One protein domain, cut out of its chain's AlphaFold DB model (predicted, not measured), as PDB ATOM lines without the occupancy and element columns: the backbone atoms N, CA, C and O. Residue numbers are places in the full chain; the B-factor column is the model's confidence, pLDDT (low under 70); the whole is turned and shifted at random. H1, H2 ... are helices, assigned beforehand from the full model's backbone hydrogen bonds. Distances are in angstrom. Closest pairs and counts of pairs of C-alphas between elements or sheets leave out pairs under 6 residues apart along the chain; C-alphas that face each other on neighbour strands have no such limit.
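Overview. This is residues 23 to 138 of the 144 residues of an uncharacterized protein of Araneus ventricosus (UniProt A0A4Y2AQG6). Two long helices, H6 and H7, make a narrow V: they meet near the turn between them and spread toward the start of H6 and the end of H7, where the short helix H2 crosses from one to the other. H3 runs side by side with H7, H4 packs slantwise on H6, H5 packs on H2, and the single turn H1 packs on H6. The printed part has 116 residues with seven named helices, H1 to H7 in chain order, and no named strand; the class is all helix. It is compact, with a radius of gyration of the C-alphas of 13.6 A, and spans 38 by 32 by 23 A.

Arrangement. H1, residues 23 to 26, touches residues 94 to 98 of H6, residues 87 to 110; the closest C-alphas are those of Lys 26 and Asp 95, 6.1 A apart. H2, residues 29 to 36, is about perpendicular to H6 at 74 degrees and touches it, Tyr 29 to His 91 being the closest C-alphas at 6.7 A. H2 also touches H7, residues 114 to 136, at 86 degrees, about perpendicular, with the C-alphas of Cys 31 and Leu 131 closest at 5.6 A. H3, residues 39 to 49, touches H2 only at the corner, with the C-alphas of Glu 35 and Gly 42 closest at 4.4 A. H3 touches H7 at a shallow tilt of 18 degrees, opposite ways, the closest C-alphas being Cys 48 and Tyr 123 at 5.5 A. H4, residues 54 to 65, touches H6 at a steep tilt of 52 degrees, opposite ways, with the C-alphas of Leu 64 and Thr 100 closest at 5.8 A. H5, residues 75 to 84, touches H2, with the C-alphas of Cys 36 and Cys 83 closest at 5.4 A; it is apart from H4. H5 and H6 form a helical hairpin but only just touch, with 3 pairs of C-alphas within 8 A, the closest being Tyr 82 and Lys 90 at 6.6 A. H6 is the hub, touching five helices; it forms a hairpin with H7 at a shallow tilt of 31 degrees, the C-alphas of Ala 108 and Gln 117 closest at 5.2 A. Every O i to N i+4 pair is within hydrogen-bond range in H4, H5, H6 and H7, against 2 of 4 in H2 and 6 of 7 in H3; H1 is too short for such a pair.

Along the chain. H1 begins at C-alpha 23, (287.309, 141.309, 405.526), and is 5.1 A long. H2 measures 11.8 A, H3 15.4 A, H4 16.5 A and H5 14.6 A. H6 starts at C-alpha 87, (275.814, 130.089, 415.170), and is 34.3 A long. H7, 32.3 A long, ends at C-alpha 136, (269.526, 143.202, 397.849).

Size, cuts and confidence. The two C-alphas farthest apart, those of Glu 111 and Gly 138, are 40.0 A apart. The printed part has no cut. No link is long; H4 to H5, with 9 residues between them, is short, and the others are tight. The mean pLDDT of the printed part is 93.2, and no printed residue is under 70.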
ATOM      1  N   ASP A  23     288.107 140.552 404.557       93.56
ATOM      2  CA  ASP A  23     287.309 141.309 405.526       93.56
ATOM      3  C   ASP A  23     286.048 141.922 404.906       93.56
ATOM      4  O   ASP A  23     284.995 141.960 405.543       93.56
ATOM      5  N   ASP A  24     286.106 142.377 403.648       92.94
ATOM      6  CA  ASP A  24     284.914 142.866 402.949       92.94
ATOM      7  C   ASP A  24     283.871 141.750 402.758       92.94
ATOM      8  O   ASP A  24     282.672 142.024 402.863       92.94
ATOM      9  N   LEU A  25     284.313 140.516 402.481       93.94
ATOM     10  CA  LEU A  25     283.446 139.365 402.220       93.94
ATOM     11  C   LEU A  25     282.936 138.709 403.514       93.94
ATOM     12  O   LEU A  25     281.787 138.269 403.549       93.94
ATOM     13  N   LYS A  26     283.722 138.737 404.598       95.94
ATOM     14  CA  LYS A  26     283.313 138.246 405.927       95.94
ATOM     15  C   LYS A  26     282.080 138.972 406.475       95.94
ATOM     16  O   LYS A  26     281.220 138.388 407.122       95.94
ATOM     17  N   LYS A  27     281.882 140.230 406.087       95.19
ATOM     18  CA  LYS A  27     280.674 140.992 406.447       95.19
ATOM     19  C   LYS A  27     279.368 140.414 405.882       95.19
ATOM     20  O   LYS A  27     278.293 140.876 406.253       95.19
ATOM     21  N   TYR A  28     279.427 139.439 404.974       95.00
ATOM     22  CA  TYR A  28     278.256 138.780 404.388       95.00
ATOM     23  C   TYR A  28     277.889 137.467 405.088       95.00
ATOM     24  O   TYR A  28     277.088 136.713 404.536       95.00
ATOM     25  N   TYR A  29     278.416 137.191 406.288       94.94
ATOM     26  CA  TYR A  29     278.114 135.972 407.048       94.94
ATOM     27  C   TYR A  29     276.617 135.640 407.083       94.94
ATOM     28  O   TYR A  29     276.209 134.546 406.688       94.94
ATOM     29  N   SER A  30     275.777 136.602 407.481       93.19
ATOM     30  CA  SER A  30     274.334 136.356 407.597       93.19
ATOM     31  C   SER A  30     273.676 136.012 406.248       93.19
ATOM     32  O   SER A  30     272.716 135.246 406.201       93.19
ATOM     33  N   CYS A  31     274.222 136.521 405.139       93.75
ATOM     34  CA  CYS A  31     273.777 136.207 403.782       93.75
ATOM     35  C   CYS A  31     274.256 134.833 403.325       93.75
ATOM     36  O   CYS A  31     273.542 134.146 402.599       93.75
ATOM     37  N   PHE A  32     275.448 134.424 403.757       91.75
ATOM     38  CA  PHE A  32     275.980 133.101 403.475       91.75
ATOM     39  C   PHE A  32     275.175 132.032 404.211       91.75
ATOM     40  O   PHE A  32     274.675 131.108 403.584       91.75
ATOM     41  N   VAL A  33     274.926 132.209 405.513       93.25
ATOM     42  CA  VAL A  33     274.109 131.280 406.320       93.25
ATOM     43  C   VAL A  33     272.680 131.138 405.799       93.25
ATOM     44  O   VAL A  33     272.039 130.114 406.046       93.25
ATOM     45  N   TYR A  34     272.180 132.107 405.030       90.38
ATOM     46  CA  TYR A  34     270.884 131.989 404.369       90.38
ATOM     47  C   TYR A  34     270.807 130.775 403.424       90.38
ATOM     48  O   TYR A  34     269.722 130.240 403.210       90.38
ATOM     49  N   GLU A  35     271.934 130.250 402.930       87.56
ATOM     50  CA  GLU A  35     271.977 128.991 402.172       87.56
ATOM     51  C   GLU A  35     271.419 127.784 402.946       87.56
ATOM     52  O   GLU A  35     270.894 126.843 402.344       87.56
ATOM     53  N   CYS A  36     271.501 127.820 404.280       89.00
ATOM     54  CA  CYS A  36     270.939 126.797 405.157       89.00
ATOM     55  C   CYS A  36     269.414 126.896 405.275       89.00
ATOM     56  O   CYS A  36     268.772 125.928 405.677       89.00
ATOM     57  N   GLN A  37     268.838 128.054 404.947       89.75
ATOM     58  CA  GLN A  37     267.394 128.290 404.937       89.75
ATOM     59  C   GLN A  37     266.809 128.110 403.530       89.75
ATOM     60  O   GLN A  37     265.714 127.575 403.378       89.75
ATOM     61  N   ASP A  38     267.551 128.517 402.497       90.12
ATOM     62  CA  ASP A  38     267.155 128.431 401.095       90.12
ATOM     63  C   ASP A  38     268.205 127.672 400.277       90.12
ATOM     64  O   ASP A  38     269.239 128.208 399.859       90.12
ATOM     65  N   ARG A  39     267.894 126.407 399.968       86.69
ATOM     66  CA  ARG A  39     268.776 125.538 399.179       86.69
ATOM     67  C   ARG A  39     269.015 126.067 397.759       86.69
ATOM     68  O   ARG A  39     269.976 125.650 397.121       86.69
ATOM     69  N   THR A  40     268.193 126.987 397.252       90.88
ATOM     70  CA  THR A  40     268.431 127.653 395.961       90.88
ATOM     71  C   THR A  40     269.661 128.551 396.025       90.88
ATOM     72  O   THR A  40     270.436 128.587 395.071       90.88
ATOM     73  N   VAL A  41     269.869 129.248 397.146       90.12
ATOM     74  CA  VAL A  41     271.080 130.045 397.388       90.12
ATOM     75  C   VAL A  41     272.285 129.123 397.514       90.12
ATOM     76  O   VAL A  41     273.268 129.339 396.810       90.12
ATOM     77  N   GLY A  42     272.164 128.041 398.291       88.25
ATOM     78  CA  GLY A  42     273.218 127.026 398.404       88.25
ATOM     79  C   GLY A  42     273.633 126.459 397.046       88.25
ATOM     80  O   GLY A  42     274.806 126.468 396.713       88.25
ATOM     81  N   LYS A  43     272.677 126.098 396.180       91.31
ATOM     82  CA  LYS A  43     272.977 125.632 394.813       91.31
ATOM     83  C   LYS A  43     273.705 126.671 393.953       91.31
ATOM     84  O   LYS A  43     274.508 126.290 393.108       91.31
ATOM     85  N   LYS A  44     273.423 127.968 394.127       93.75
ATOM     86  CA  LYS A  44     274.143 129.036 393.409       93.75
ATOM     87  C   LYS A  44     275.585 129.161 393.903       93.75
ATOM     88  O   LYS A  44     276.476 129.344 393.082       93.75
ATOM     89  N   ILE A  45     275.807 129.047 395.214       90.94
ATOM     90  CA  ILE A  45     277.150 129.040 395.814       90.94
ATOM     91  C   ILE A  45     277.921 127.788 395.371       90.94
ATOM     92  O   ILE A  45     279.063 127.910 394.930       90.94
ATOM     93  N   ASP A  46     277.278 126.618 395.385       89.56
ATOM     94  CA  ASP A  46     277.834 125.352 394.887       89.56
ATOM     95  C   ASP A  46     278.249 125.477 393.417       89.56
ATOM     96  O   ASP A  46     279.364 125.113 393.048       89.56
ATOM     97  N   GLY A  47     277.390 126.084 392.591       92.75
ATOM     98  CA  GLY A  47     277.672 126.350 391.180       92.75
ATOM     99  C   GLY A  47     278.853 127.299 390.951       92.75
ATOM    100  O   GLY A  47     279.536 127.186 389.938       92.75
ATOM    101  N   CYS A  48     279.165 128.198 391.891       95.12
ATOM    102  CA  CYS A  48     280.378 129.011 391.786       95.12
ATOM    103  C   CYS A  48     281.645 128.149 391.867       95.12
ATOM    104  O   CYS A  48     282.631 128.466 391.203       95.12
ATOM    105  N   LEU A  49     281.635 127.063 392.650       92.06
ATOM    106  CA  LEU A  49     282.797 126.187 392.814       92.06
ATOM    107  C   LEU A  49     283.193 125.495 391.501       92.06
ATOM    108  O   LEU A  49     284.371 125.214 391.299       92.06
ATOM    109  N   GLU A  50     282.244 125.294 390.583       92.50
ATOM    110  CA  GLU A  50     282.477 124.703 389.255       92.50
ATOM    111  C   GLU A  50     283.364 125.569 388.341       92.50
ATOM    112  O   GLU A  50     283.858 125.089 387.323       92.50
ATOM    113  N   ILE A  51     283.617 126.834 388.706       96.19
ATOM    114  CA  ILE A  51     284.604 127.692 388.029       96.19
ATOM    115  C   ILE A  51     286.025 127.138 388.211       96.19
ATOM    116  O   ILE A  51     286.885 127.335 387.348       96.19
ATOM    117  N   LEU A  52     286.283 126.461 389.332       95.19
ATOM    118  CA  LEU A  52     287.545 125.783 389.591       95.19
ATOM    119  C   LEU A  52     287.565 124.422 388.892       95.19
ATOM    120  O   LEU A  52     286.585 123.679 388.874       95.19
ATOM    121  N   ASN A  53     288.725 124.036 388.370       95.50
ATOM    122  CA  ASN A  53     288.908 122.699 387.818       95.50
ATOM    123  C   ASN A  53     288.966 121.645 388.943       95.50
ATOM    124  O   ASN A  53     289.396 121.960 390.052       95.50
ATOM    125  N   PRO A  54     288.687 120.356 388.670       93.81
ATOM    126  CA  PRO A  54     288.662 119.313 389.704       93.81
ATOM    127  C   PRO A  54     289.925 119.227 390.582       93.81
ATOM    128  O   PRO A  54     289.830 119.036 391.793       93.81
ATOM    129  N   LYS A  55     291.118 119.425 389.998       94.44
ATOM    130  CA  LYS A  55     292.388 119.454 390.752       94.44
ATOM    131  C   LYS A  55     292.508 120.670 391.677       94.44
ATOM    132  O   LYS A  55     293.091 120.573 392.755       94.44
ATOM    133  N   GLU A  56     291.972 121.811 391.255       95.38
ATOM    134  CA  GLU A  56     291.958 123.045 392.043       95.38
ATOM    135  C   GLU A  56     290.952 122.924 393.184       95.38
ATOM    136  O   GLU A  56     291.298 123.253 394.308       95.38
ATOM    137  N   ILE A  57     289.773 122.341 392.931       93.62
ATOM    138  CA  ILE A  57     288.782 122.010 393.965       93.62
ATOM    139  C   ILE A  57     289.402 121.098 395.030       93.62
ATOM    140  O   ILE A  57     289.275 121.356 396.226       93.62
ATOM    141  N   GLN A  58     290.117 120.049 394.614       92.81
ATOM    142  CA  GLN A  58     290.813 119.165 395.548       92.81
ATOM    143  C   GLN A  58     291.856 119.925 396.379       92.81
ATOM    144  O   GLN A  58     291.900 119.770 397.597       92.81
ATOM    145  N   SER A  59     292.671 120.760 395.732       94.31
ATOM    146  CA  SER A  59     293.707 121.555 396.404       94.31
ATOM    147  C   SER A  59     293.107 122.590 397.362       94.31
ATOM    148  O   SER A  59     293.642 122.811 398.447       94.31
ATOM    149  N   TYR A  60     291.973 123.186 396.991       94.12
ATOM    150  CA  TYR A  60     291.201 124.102 397.823       94.12
ATOM    151  C   TYR A  60     290.682 123.397 399.078       94.12
ATOM    152  O   TYR A  60     290.905 123.874 400.186       94.12
ATOM    153  N   PHE A  61     290.062 122.219 398.943       91.81
ATOM    154  CA  PHE A  61     289.586 121.468 400.108       91.81
ATOM    155  C   PHE A  61     290.716 120.942 400.991       91.81
ATOM    156  O   PHE A  61     290.549 120.875 402.207       91.81
ATOM    157  N   GLN A  62     291.873 120.608 400.415       92.38
ATOM    158  CA  GLN A  62     293.070 120.303 401.198       92.38
ATOM    159  C   GLN A  62     293.522 121.518 402.011       92.38
ATOM    160  O   GLN A  62     293.817 121.375 403.195       92.38
ATOM    161  N   LEU A  63     293.514 122.717 401.425       92.81
ATOM    162  CA  LEU A  63     293.832 123.941 402.157       92.81
ATOM    163  C   LEU A  63     292.808 124.216 403.269       92.81
ATOM    164  O   LEU A  63     293.205 124.442 404.409       92.81
ATOM    165  N   LEU A  64     291.509 124.091 402.975       92.44
ATOM    166  CA  LEU A  64     290.429 124.256 403.955       92.44
ATOM    167  C   LEU A  64     290.557 123.271 405.124       92.44
ATOM    168  O   LEU A  64     290.264 123.625 406.265       92.44
ATOM    169  N   SER A  65     291.022 122.048 404.858       91.19
ATOM    170  CA  SER A  65     291.180 121.010 405.883       91.19
ATOM    171  C   SER A  65     292.181 121.382 406.982       91.19
ATOM    172  O   SER A  65     292.017 120.933 408.116       91.19
ATOM    173  N   ASN A  66     293.142 122.271 406.688       88.94
ATOM    174  CA  ASN A  66     294.058 122.830 407.688       88.94
ATOM    175  C   ASN A  66     293.328 123.712 408.715       88.94
ATOM    176  O   ASN A  66     293.802 123.879 409.837       88.94
ATOM    177  N   TYR A  67     292.177 124.270 408.337       86.00
ATOM    178  CA  TYR A  67     291.366 125.150 409.174       86.00
ATOM    179  C   TYR A  67     290.182 124.429 409.821       86.00
ATOM    180  O   TYR A  67     289.840 124.705 410.979       86.00
ATOM    181  N   HIS A  68     289.526 123.533 409.083       88.25
ATOM    182  CA  HIS A  68     288.392 122.747 409.561       88.25
ATOM    183  C   HIS A  68     288.232 121.456 408.756       88.25
ATOM    184  O   HIS A  68     288.176 121.473 407.530       88.25
ATOM    185  N   THR A  69     288.093 120.329 409.453       90.31
ATOM    186  CA  THR A  69     287.814 119.034 408.825       90.31
ATOM    187  C   THR A  69     286.329 118.712 408.940       90.31
ATOM    188  O   THR A  69     285.803 118.538 410.041       90.31
ATOM    189  N   PHE A  70     285.661 118.613 407.794       88.38
ATOM    190  CA  PHE A  70     284.301 118.089 407.702       88.38
ATOM    191  C   PHE A  70     284.315 116.560 407.748       88.38
ATOM    192  O   PHE A  70     285.260 115.926 407.285       88.38
ATOM    193  N   LYS A  71     283.243 115.962 408.263       89.81
ATOM    194  CA  LYS A  71     283.034 114.509 408.269       89.81
ATOM    195  C   LYS A  71     282.681 113.969 406.886       89.81
ATOM    196  O   LYS A  71     282.916 112.797 406.622       89.81
ATOM    197  N   SER A  72     282.063 114.796 406.042       87.88
ATOM    198  CA  SER A  72     281.645 114.402 404.696       87.88
ATOM    199  C   SER A  72     282.691 114.735 403.637       87.88
ATOM    200  O   SER A  72     283.169 115.868 403.539       87.88
ATOM    201  N   ASP A  73     282.931 113.788 402.733       85.06
ATOM    202  CA  ASP A  73     283.773 113.993 401.554       85.06
ATOM    203  C   ASP A  73     283.034 114.689 400.400       85.06
ATOM    204  O   ASP A  73     283.664 115.398 399.612       85.06
ATOM    205  N   SER A  74     281.700 114.608 400.336       87.38
ATOM    206  CA  SER A  74     280.900 115.312 399.322       87.38
ATOM    207  C   SER A  74     280.644 116.774 399.697       87.38
ATOM    208  O   SER A  74     280.448 117.080 400.875       87.38
ATOM    209  N   LEU A  75     280.608 117.675 398.704       85.75
ATOM    210  CA  LEU A  75     280.270 119.094 398.902       85.75
ATOM    211  C   LEU A  75     278.908 119.253 399.593       85.75
ATOM    212  O   LEU A  75     278.810 119.940 400.604       85.75
ATOM    213  N   GLU A  76     277.886 118.551 399.097       86.19
ATOM    214  CA  GLU A  76     276.545 118.579 399.686       86.19
ATOM    215  C   GLU A  76     276.567 118.170 401.162       86.19
ATOM    216  O   GLU A  76     276.010 118.875 402.000       86.19
ATOM    217  N   GLY A  77     277.273 117.090 401.509       89.38
ATOM    218  CA  GLY A  77     277.358 116.659 402.899       89.38
ATOM    219  C   GLY A  77     278.169 117.617 403.779       89.38
ATOM    220  O   GLY A  77     277.828 117.768 404.950       89.38
ATOM    221  N   LYS A  78     279.184 118.316 403.240       90.50
ATOM    222  CA  LYS A  78     279.901 119.381 403.974       90.50
ATOM    223  C   LYS A  78     278.964 120.541 404.312       90.50
ATOM    224  O   LYS A  78     278.993 121.034 405.436       90.50
ATOM    225  N   ILE A  79     278.099 120.935 403.376       89.31
ATOM    226  CA  ILE A  79     277.117 122.012 403.586       89.31
ATOM    227  C   ILE A  79     276.031 121.571 404.560       89.31
ATOM    228  O   ILE A  79     275.693 122.307 405.482       89.31
ATOM    229  N   SER A  80     275.506 120.351 404.406       90.38
ATOM    230  CA  SER A  80     274.553 119.795 405.366       90.38
ATOM    231  C   SER A  80     275.144 119.778 406.771       90.38
ATOM    232  O   SER A  80     274.482 120.224 407.702       90.38
ATOM    233  N   GLU A  81     276.395 119.340 406.927       93.25
ATOM    234  CA  GLU A  81     277.087 119.370 408.215       93.25
ATOM    235  C   GLU A  81     277.232 120.803 408.748       93.25
ATOM    236  O   GLU A  81     276.850 121.064 409.889       93.25
ATOM    237  N   TYR A  82     277.705 121.740 407.920       92.69
ATOM    238  CA  TYR A  82     277.815 123.157 408.270       92.69
ATOM    239  C   TYR A  82     276.492 123.726 408.805       92.69
ATOM    240  O   TYR A  82     276.457 124.366 409.858       92.69
ATOM    241  N   CYS A  83     275.377 123.419 408.142       92.94
ATOM    242  CA  CYS A  83     274.058 123.904 408.529       92.94
ATOM    243  C   CYS A  83     273.549 123.348 409.869       92.94
ATOM    244  O   CYS A  83     272.690 123.984 410.487       92.94
ATOM    245  N   THR A  84     274.099 122.232 410.365       94.94
ATOM    246  CA  THR A  84     273.762 121.678 411.693       94.94
ATOM    247  C   THR A  84     274.499 122.331 412.858       94.94
ATOM    248  O   THR A  84     274.117 122.117 414.008       94.94
ATOM    249  N   TYR A  85     275.548 123.112 412.600       94.44
ATOM    250  CA  TYR A  85     276.311 123.753 413.667       94.44
ATOM    251  C   TYR A  85     275.537 124.902 414.333       94.44
ATOM    252  O   TYR A  85     274.642 125.512 413.733       94.44
ATOM    253  N   ASP A  86     275.908 125.202 415.579       95.00
ATOM    254  CA  ASP A  86     275.497 126.429 416.262       95.00
ATOM    255  C   ASP A  86     276.046 127.678 415.544       95.00
ATOM    256  O   ASP A  86     276.919 127.591 414.676       95.00
ATOM    257  N   ASN A  87     275.494 128.847 415.874       92.19
ATOM    258  CA  ASN A  87     275.814 130.089 415.170       92.19
ATOM    259  C   ASN A  87     277.277 130.518 415.342       92.19
ATOM    260  O   ASN A  87     277.861 131.012 414.382       92.19
ATOM    261  N   ASP A  88     277.878 130.299 416.512       94.06
ATOM    262  CA  ASP A  88     279.267 130.693 416.772       94.06
ATOM    263  C   ASP A  88     280.224 129.846 415.925       94.06
ATOM    264  O   ASP A  88     281.149 130.347 415.281       94.06
ATOM    265  N   LYS A  89     279.962 128.539 415.861       94.62
ATOM    266  CA  LYS A  89     280.731 127.615 415.035       94.62
ATOM    267  C   LYS A  89     280.510 127.851 413.542       94.62
ATOM    268  O   LYS A  89     281.470 127.734 412.780       94.62
ATOM    269  N   LYS A  90     279.290 128.194 413.110       94.44
ATOM    270  CA  LYS A  90     279.017 128.601 411.721       94.44
ATOM    271  C   LYS A  90     279.833 129.826 411.338       94.44
ATOM    272  O   LYS A  90     280.511 129.784 410.318       94.44
ATOM    273  N   HIS A  91     279.817 130.865 412.170       95.12
ATOM    274  CA  HIS A  91     280.563 132.101 411.923       95.12
ATOM    275  C   HIS A  91     282.060 131.828 411.764       95.12
ATOM    276  O   HIS A  91     282.636 132.116 410.720       95.12
ATOM    277  N   ASN A  92     282.650 131.095 412.711       95.19
ATOM    278  CA  ASN A  92     284.057 130.689 412.648       95.19
ATOM    279  C   ASN A  92     284.403 129.904 411.366       95.19
ATOM    280  O   ASN A  92     285.424 130.149 410.725       95.19
ATOM    281  N   ILE A  93     283.563 128.945 410.968       94.12
ATOM    282  CA  ILE A  93     283.816 128.150 409.757       94.12
ATOM    283  C   ILE A  93     283.651 128.990 408.496       94.12
ATOM    284  O   ILE A  93     284.438 128.834 407.567       94.12
ATOM    285  N   PHE A  94     282.671 129.886 408.462       95.19
ATOM    286  CA  PHE A  94     282.510 130.822 407.363       95.19
ATOM    287  C   PHE A  94     283.741 131.724 407.211       95.19
ATOM    288  O   PHE A  94     284.281 131.813 406.110       95.19
ATOM    289  N   ASP A  95     284.249 132.298 408.302       95.69
ATOM    290  CA  ASP A  95     285.474 133.103 408.280       95.69
ATOM    291  C   ASP A  95     286.655 132.315 407.705       95.69
ATOM    292  O   ASP A  95     287.357 132.814 406.826       95.69
ATOM    293  N   LYS A  96     286.817 131.052 408.117       95.38
ATOM    294  CA  LYS A  96     287.848 130.142 407.589       95.38
ATOM    295  C   LYS A  96     287.669 129.817 406.110       95.38
ATOM    296  O   LYS A  96     288.661 129.676 405.398       95.38
ATOM    297  N   VAL A  97     286.431 129.672 405.639       94.69
ATOM    298  CA  VAL A  97     286.133 129.484 404.212       94.69
ATOM    299  C   VAL A  97     286.565 130.721 403.430       94.69
ATOM    300  O   VAL A  97     287.246 130.580 402.419       94.69
ATOM    301  N   ILE A  98     286.235 131.923 403.910       96.06
ATOM    302  CA  ILE A  98     286.668 133.163 403.259       96.06
ATOM    303  C   ILE A  98     288.194 133.283 403.277       96.06
ATOM    304  O   ILE A  98     288.785 133.536 402.231       96.06
ATOM    305  N   ASP A  99     288.849 133.034 404.409       95.31
ATOM    306  CA  ASP A  99     290.315 133.070 404.496       95.31
ATOM    307  C   ASP A  99     290.963 132.071 403.531       95.31
ATOM    308  O   ASP A  99     291.894 132.421 402.807       95.31
ATOM    309  N   THR A 100     290.404 130.862 403.422       95.75
ATOM    310  CA  THR A 100     290.876 129.842 402.474       95.75
ATOM    311  C   THR A 100     290.793 130.323 401.026       95.75
ATOM    312  O   THR A 100     291.703 130.043 400.247       95.75
ATOM    313  N   ASP A 101     289.742 131.050 400.638       95.94
ATOM    314  CA  ASP A 101     289.636 131.591 399.279       95.94
ATOM    315  C   ASP A 101     290.799 132.524 398.944       95.94
ATOM    316  O   ASP A 101     291.417 132.413 397.882       95.94
ATOM    317  N   PHE A 102     291.084 133.455 399.855       96.12
ATOM    318  CA  PHE A 102     292.107 134.474 399.659       96.12
ATOM    319  C   PHE A 102     293.516 133.896 399.804       96.12
ATOM    320  O   PHE A 102     294.408 134.293 399.053       96.12
ATOM    321  N   ASP A 103     293.709 132.901 400.667       95.88
ATOM    322  CA  ASP A 103     294.953 132.136 400.744       95.88
ATOM    323  C   ASP A 103     295.197 131.324 399.471       95.88
ATOM    324  O   ASP A 103     296.323 131.277 398.973       95.88
ATOM    325  N   PHE A 104     294.158 130.709 398.901       96.25
ATOM    326  CA  PHE A 104     294.280 129.969 397.648       96.25
ATOM    327  C   PHE A 104     294.588 130.903 396.471       96.25
ATOM    328  O   PHE A 104     295.437 130.585 395.636       96.25
ATOM    329  N   LEU A 105     293.960 132.084 396.434       96.38
ATOM    330  CA  LEU A 105     294.288 133.151 395.486       96.38
ATOM    331  C   LEU A 105     295.747 133.591 395.620       96.38
ATOM    332  O   LEU A 105     296.461 133.660 394.617       96.38
ATOM    333  N   LYS A 106     296.197 133.860 396.847       95.06
ATOM    334  CA  LYS A 106     297.577 134.252 397.126       95.06
ATOM    335  C   LYS A 106     298.556 133.167 396.691       95.06
ATOM    336  O   LYS A 106     299.493 133.466 395.966       95.06
ATOM    337  N   LYS A 107     298.293 131.908 397.046       95.31
ATOM    338  CA  LYS A 107     299.111 130.762 396.638       95.31
ATOM    339  C   LYS A 107     299.244 130.670 395.117       95.31
ATOM    340  O   LYS A 107     300.353 130.530 394.617       95.31
ATOM    341  N   ALA A 108     298.138 130.790 394.380       95.00
ATOM    342  CA  ALA A 108     298.173 130.760 392.919       95.00
ATOM    343  C   ALA A 108     299.002 131.915 392.328       95.00
ATOM    344  O   ALA A 108     299.712 131.713 391.343       95.00
ATOM    345  N   SER A 109     298.935 133.099 392.944       93.62
ATOM    346  CA  SER A 109     299.753 134.257 392.569       93.62
ATOM    347  C   SER A 109     301.241 134.032 392.864       93.62
ATOM    348  O   SER A 109     302.075 134.304 392.006       93.62
ATOM    349  N   ASP A 110     301.578 133.519 394.049       96.12
ATOM    350  CA  ASP A 110     302.959 133.254 394.477       96.12
ATOM    351  C   ASP A 110     303.621 132.160 393.613       96.12
ATOM    352  O   ASP A 110     304.821 132.206 393.348       96.12
ATOM    353  N   GLU A 111     302.833 131.198 393.120       95.00
ATOM    354  CA  GLU A 111     303.269 130.143 392.194       95.00
ATOM    355  C   GLU A 111     303.323 130.600 390.720       95.00
ATOM    356  O   GLU A 111     303.744 129.830 389.855       95.00
ATOM    357  N   GLY A 112     302.888 131.827 390.405       93.12
ATOM    358  CA  GLY A 112     302.820 132.341 389.031       93.12
ATOM    359  C   GLY A 112     301.798 131.617 388.146       93.12
ATOM    360  O   GLY A 112     301.904 131.631 386.920       93.12
ATOM    361  N   ASN A 113     300.806 130.953 388.744       94.31
ATOM    362  CA  ASN A 113     299.780 130.211 388.022       94.31
ATOM    363  C   ASN A 113     298.599 131.128 387.673       94.31
ATOM    364  O   ASN A 113     297.532 131.079 388.291       94.31
ATOM    365  N   GLU A 114     298.791 131.954 386.644       94.38
ATOM    366  CA  GLU A 114     297.815 132.954 386.182       94.38
ATOM    367  C   GLU A 114     296.435 132.345 385.873       94.38
ATOM    368  O   GLU A 114     295.392 132.946 386.145       94.38
ATOM    369  N   GLY A 115     296.408 131.117 385.340       94.81
ATOM    370  CA  GLY A 115     295.169 130.407 385.032       94.81
ATOM    371  C   GLY A 115     294.359 130.075 386.287       94.81
ATOM    372  O   GLY A 115     293.151 130.317 386.321       94.81
ATOM    373  N   THR A 116     295.014 129.538 387.320       95.69
ATOM    374  CA  THR A 116     294.371 129.271 388.615       95.69
ATOM    375  C   THR A 116     293.997 130.570 389.314       95.69
ATOM    376  O   THR A 116     292.875 130.673 389.802       95.69
ATOM    377  N   GLN A 117     294.870 131.582 389.293       94.81
ATOM    378  CA  GLN A 117     294.613 132.901 389.875       94.81
ATOM    379  C   GLN A 117     293.350 133.552 389.283       94.81
ATOM    380  O   GLN A 117     292.507 134.072 390.015       94.81
ATOM    381  N   SER A 118     293.179 133.484 387.961       95.94
ATOM    382  CA  SER A 118     291.984 133.988 387.279       95.94
ATOM    383  C   SER A 118     290.720 133.223 387.692       95.94
ATOM    384  O   SER A 118     289.710 133.832 388.049       95.94
ATOM    385  N   ARG A 119     290.773 131.883 387.734       97.25
ATOM    386  CA  ARG A 119     289.627 131.052 388.141       97.25
ATOM    387  C   ARG A 119     289.225 131.270 389.598       97.25
ATOM    388  O   ARG A 119     288.037 131.441 389.855       97.25
ATOM    389  N   ILE A 120     290.173 131.332 390.536       96.88
ATOM    390  CA  ILE A 120     289.845 131.599 391.945       96.88
ATOM    391  C   ILE A 120     289.320 133.024 392.149       96.88
ATOM    392  O   ILE A 120     288.367 133.214 392.898       96.88
ATOM    393  N   THR A 121     289.830 134.012 391.409       96.06
ATOM    394  CA  THR A 121     289.248 135.366 391.404       96.06
ATOM    395  C   THR A 121     287.788 135.334 390.944       96.06
ATOM    396  O   THR A 121     286.914 135.896 391.603       96.06
ATOM    397  N   ASN A 122     287.491 134.628 389.850       96.19
ATOM    398  CA  ASN A 122     286.126 134.488 389.339       96.19
ATOM    399  C   ASN A 122     285.211 133.716 390.302       96.19
ATOM    400  O   ASN A 122     284.048 134.086 390.454       96.19
ATOM    401  N   TYR A 123     285.728 132.693 390.986       96.31
ATOM    402  CA  TYR A 123     285.020 131.984 392.054       96.31
ATOM    403  C   TYR A 123     284.631 132.928 393.204       96.31
ATOM    404  O   TYR A 123     283.454 132.993 393.570       96.31
ATOM    405  N   ILE A 124     285.585 133.714 393.718       96.38
ATOM    406  CA  ILE A 124     285.348 134.692 394.791       96.38
ATOM    407  C   ILE A 124     284.292 135.714 394.353       96.38
ATOM    408  O   ILE A 124     283.343 135.988 395.090       96.38
ATOM    409  N   MET A 125     284.410 136.241 393.131       96.12
ATOM    410  CA  MET A 125     283.457 137.211 392.588       96.12
ATOM    411  C   MET A 125     282.066 136.613 392.364       96.12
ATOM    412  O   MET A 125     281.068 137.273 392.648       96.12
ATOM    413  N   CYS A 126     281.974 135.365 391.899       96.62
ATOM    414  CA  CYS A 126     280.706 134.649 391.775       96.62
ATOM    415  C   CYS A 126     280.018 134.535 393.138       96.62
ATOM    416  O   CYS A 126     278.862 134.942 393.274       96.62
ATOM    417  N   LYS A 127     280.749 134.081 394.165       95.19
ATOM    418  CA  LYS A 127     280.227 133.970 395.531       95.19
ATOM    419  C   LYS A 127     279.763 135.325 396.057       95.19
ATOM    420  O   LYS A 127     278.626 135.448 396.502       95.19
ATOM    421  N   TYR A 128     280.590 136.360 395.928       95.44
ATOM    422  CA  TYR A 128     280.233 137.725 396.313       95.44
ATOM    423  C   TYR A 128     278.947 138.218 395.636       95.44
ATOM    424  O   TYR A 128     278.073 138.758 396.310       95.44
ATOM    425  N   ASN A 129     278.786 137.985 394.330       95.75
ATOM    426  CA  ASN A 129     277.587 138.384 393.593       95.75
ATOM    427  C   ASN A 129     276.332 137.651 394.083       95.75
ATOM    428  O   ASN A 129     275.269 138.263 394.190       95.75
ATOM    429  N   VAL A 130     276.433 136.361 394.421       95.12
ATOM    430  CA  VAL A 130     275.314 135.621 395.026       95.12
ATOM    431  C   VAL A 130     274.925 136.246 396.364       95.12
ATOM    432  O   VAL A 130     273.749 136.539 396.570       95.12
ATOM    433  N   LEU A 131     275.895 136.520 397.239       94.50
ATOM    434  CA  LEU A 131     275.644 137.113 398.557       94.50
ATOM    435  C   LEU A 131     275.069 138.533 398.459       94.50
ATOM    436  O   LEU A 131     274.150 138.880 399.198       94.50
ATOM    437  N   GLN A 132     275.559 139.336 397.514       94.56
ATOM    438  CA  GLN A 132     275.019 140.660 397.198       94.56
ATOM    439  C   GLN A 132     273.563 140.600 396.735       94.56
ATOM    440  O   GLN A 132     272.748 141.406 397.176       94.56
ATOM    441  N   ASN A 133     273.214 139.625 395.894       94.19
ATOM    442  CA  ASN A 133     271.831 139.447 395.458       94.19
ATOM    443  C   ASN A 133     270.919 139.105 396.644       94.19
ATOM    444  O   ASN A 133     269.885 139.748 396.812       94.19
ATOM    445  N   VAL A 134     271.330 138.180 397.519       93.69
ATOM    446  CA  VAL A 134     270.568 137.832 398.738       93.69
ATOM    447  C   VAL A 134     270.394 139.055 399.649       93.69
ATOM    448  O   VAL A 134     269.299 139.287 400.164       93.69
ATOM    449  N   LEU A 135     271.438 139.878 399.796       93.31
ATOM    450  CA  LEU A 135     271.373 141.142 400.535       93.31
ATOM    451  C   LEU A 135     270.379 142.124 399.902       93.31
ATOM    452  O   LEU A 135     269.557 142.701 400.608       93.31
ATOM    453  N   SER A 136     270.420 142.293 398.579       92.94
ATOM    454  CA  SER A 136     269.526 143.202 397.849       92.94
ATOM    455  C   SER A 136     268.054 142.782 397.901       92.94
ATOM    456  O   SER A 136     267.167 143.630 397.846       92.94
ATOM    457  N   GLU A 137     267.790 141.484 398.074       93.25
ATOM    458  CA  GLU A 137     266.452 140.922 398.280       93.25
ATOM    459  C   GLU A 137     265.930 141.146 399.715       93.25
ATOM    460  O   GLU A 137     264.797 140.780 400.020       93.25
ATOM    461  N   GLY A 138     266.738 141.730 400.611       90.81
ATOM    462  CA  GLY A 138     266.365 141.996 402.003       90.81
ATOM    463  C   GLY A 138     266.305 140.746 402.885       90.81
ATOM    464  O   GLY A 138     265.715 140.784 403.962       90.81
TER     465      GLY A 138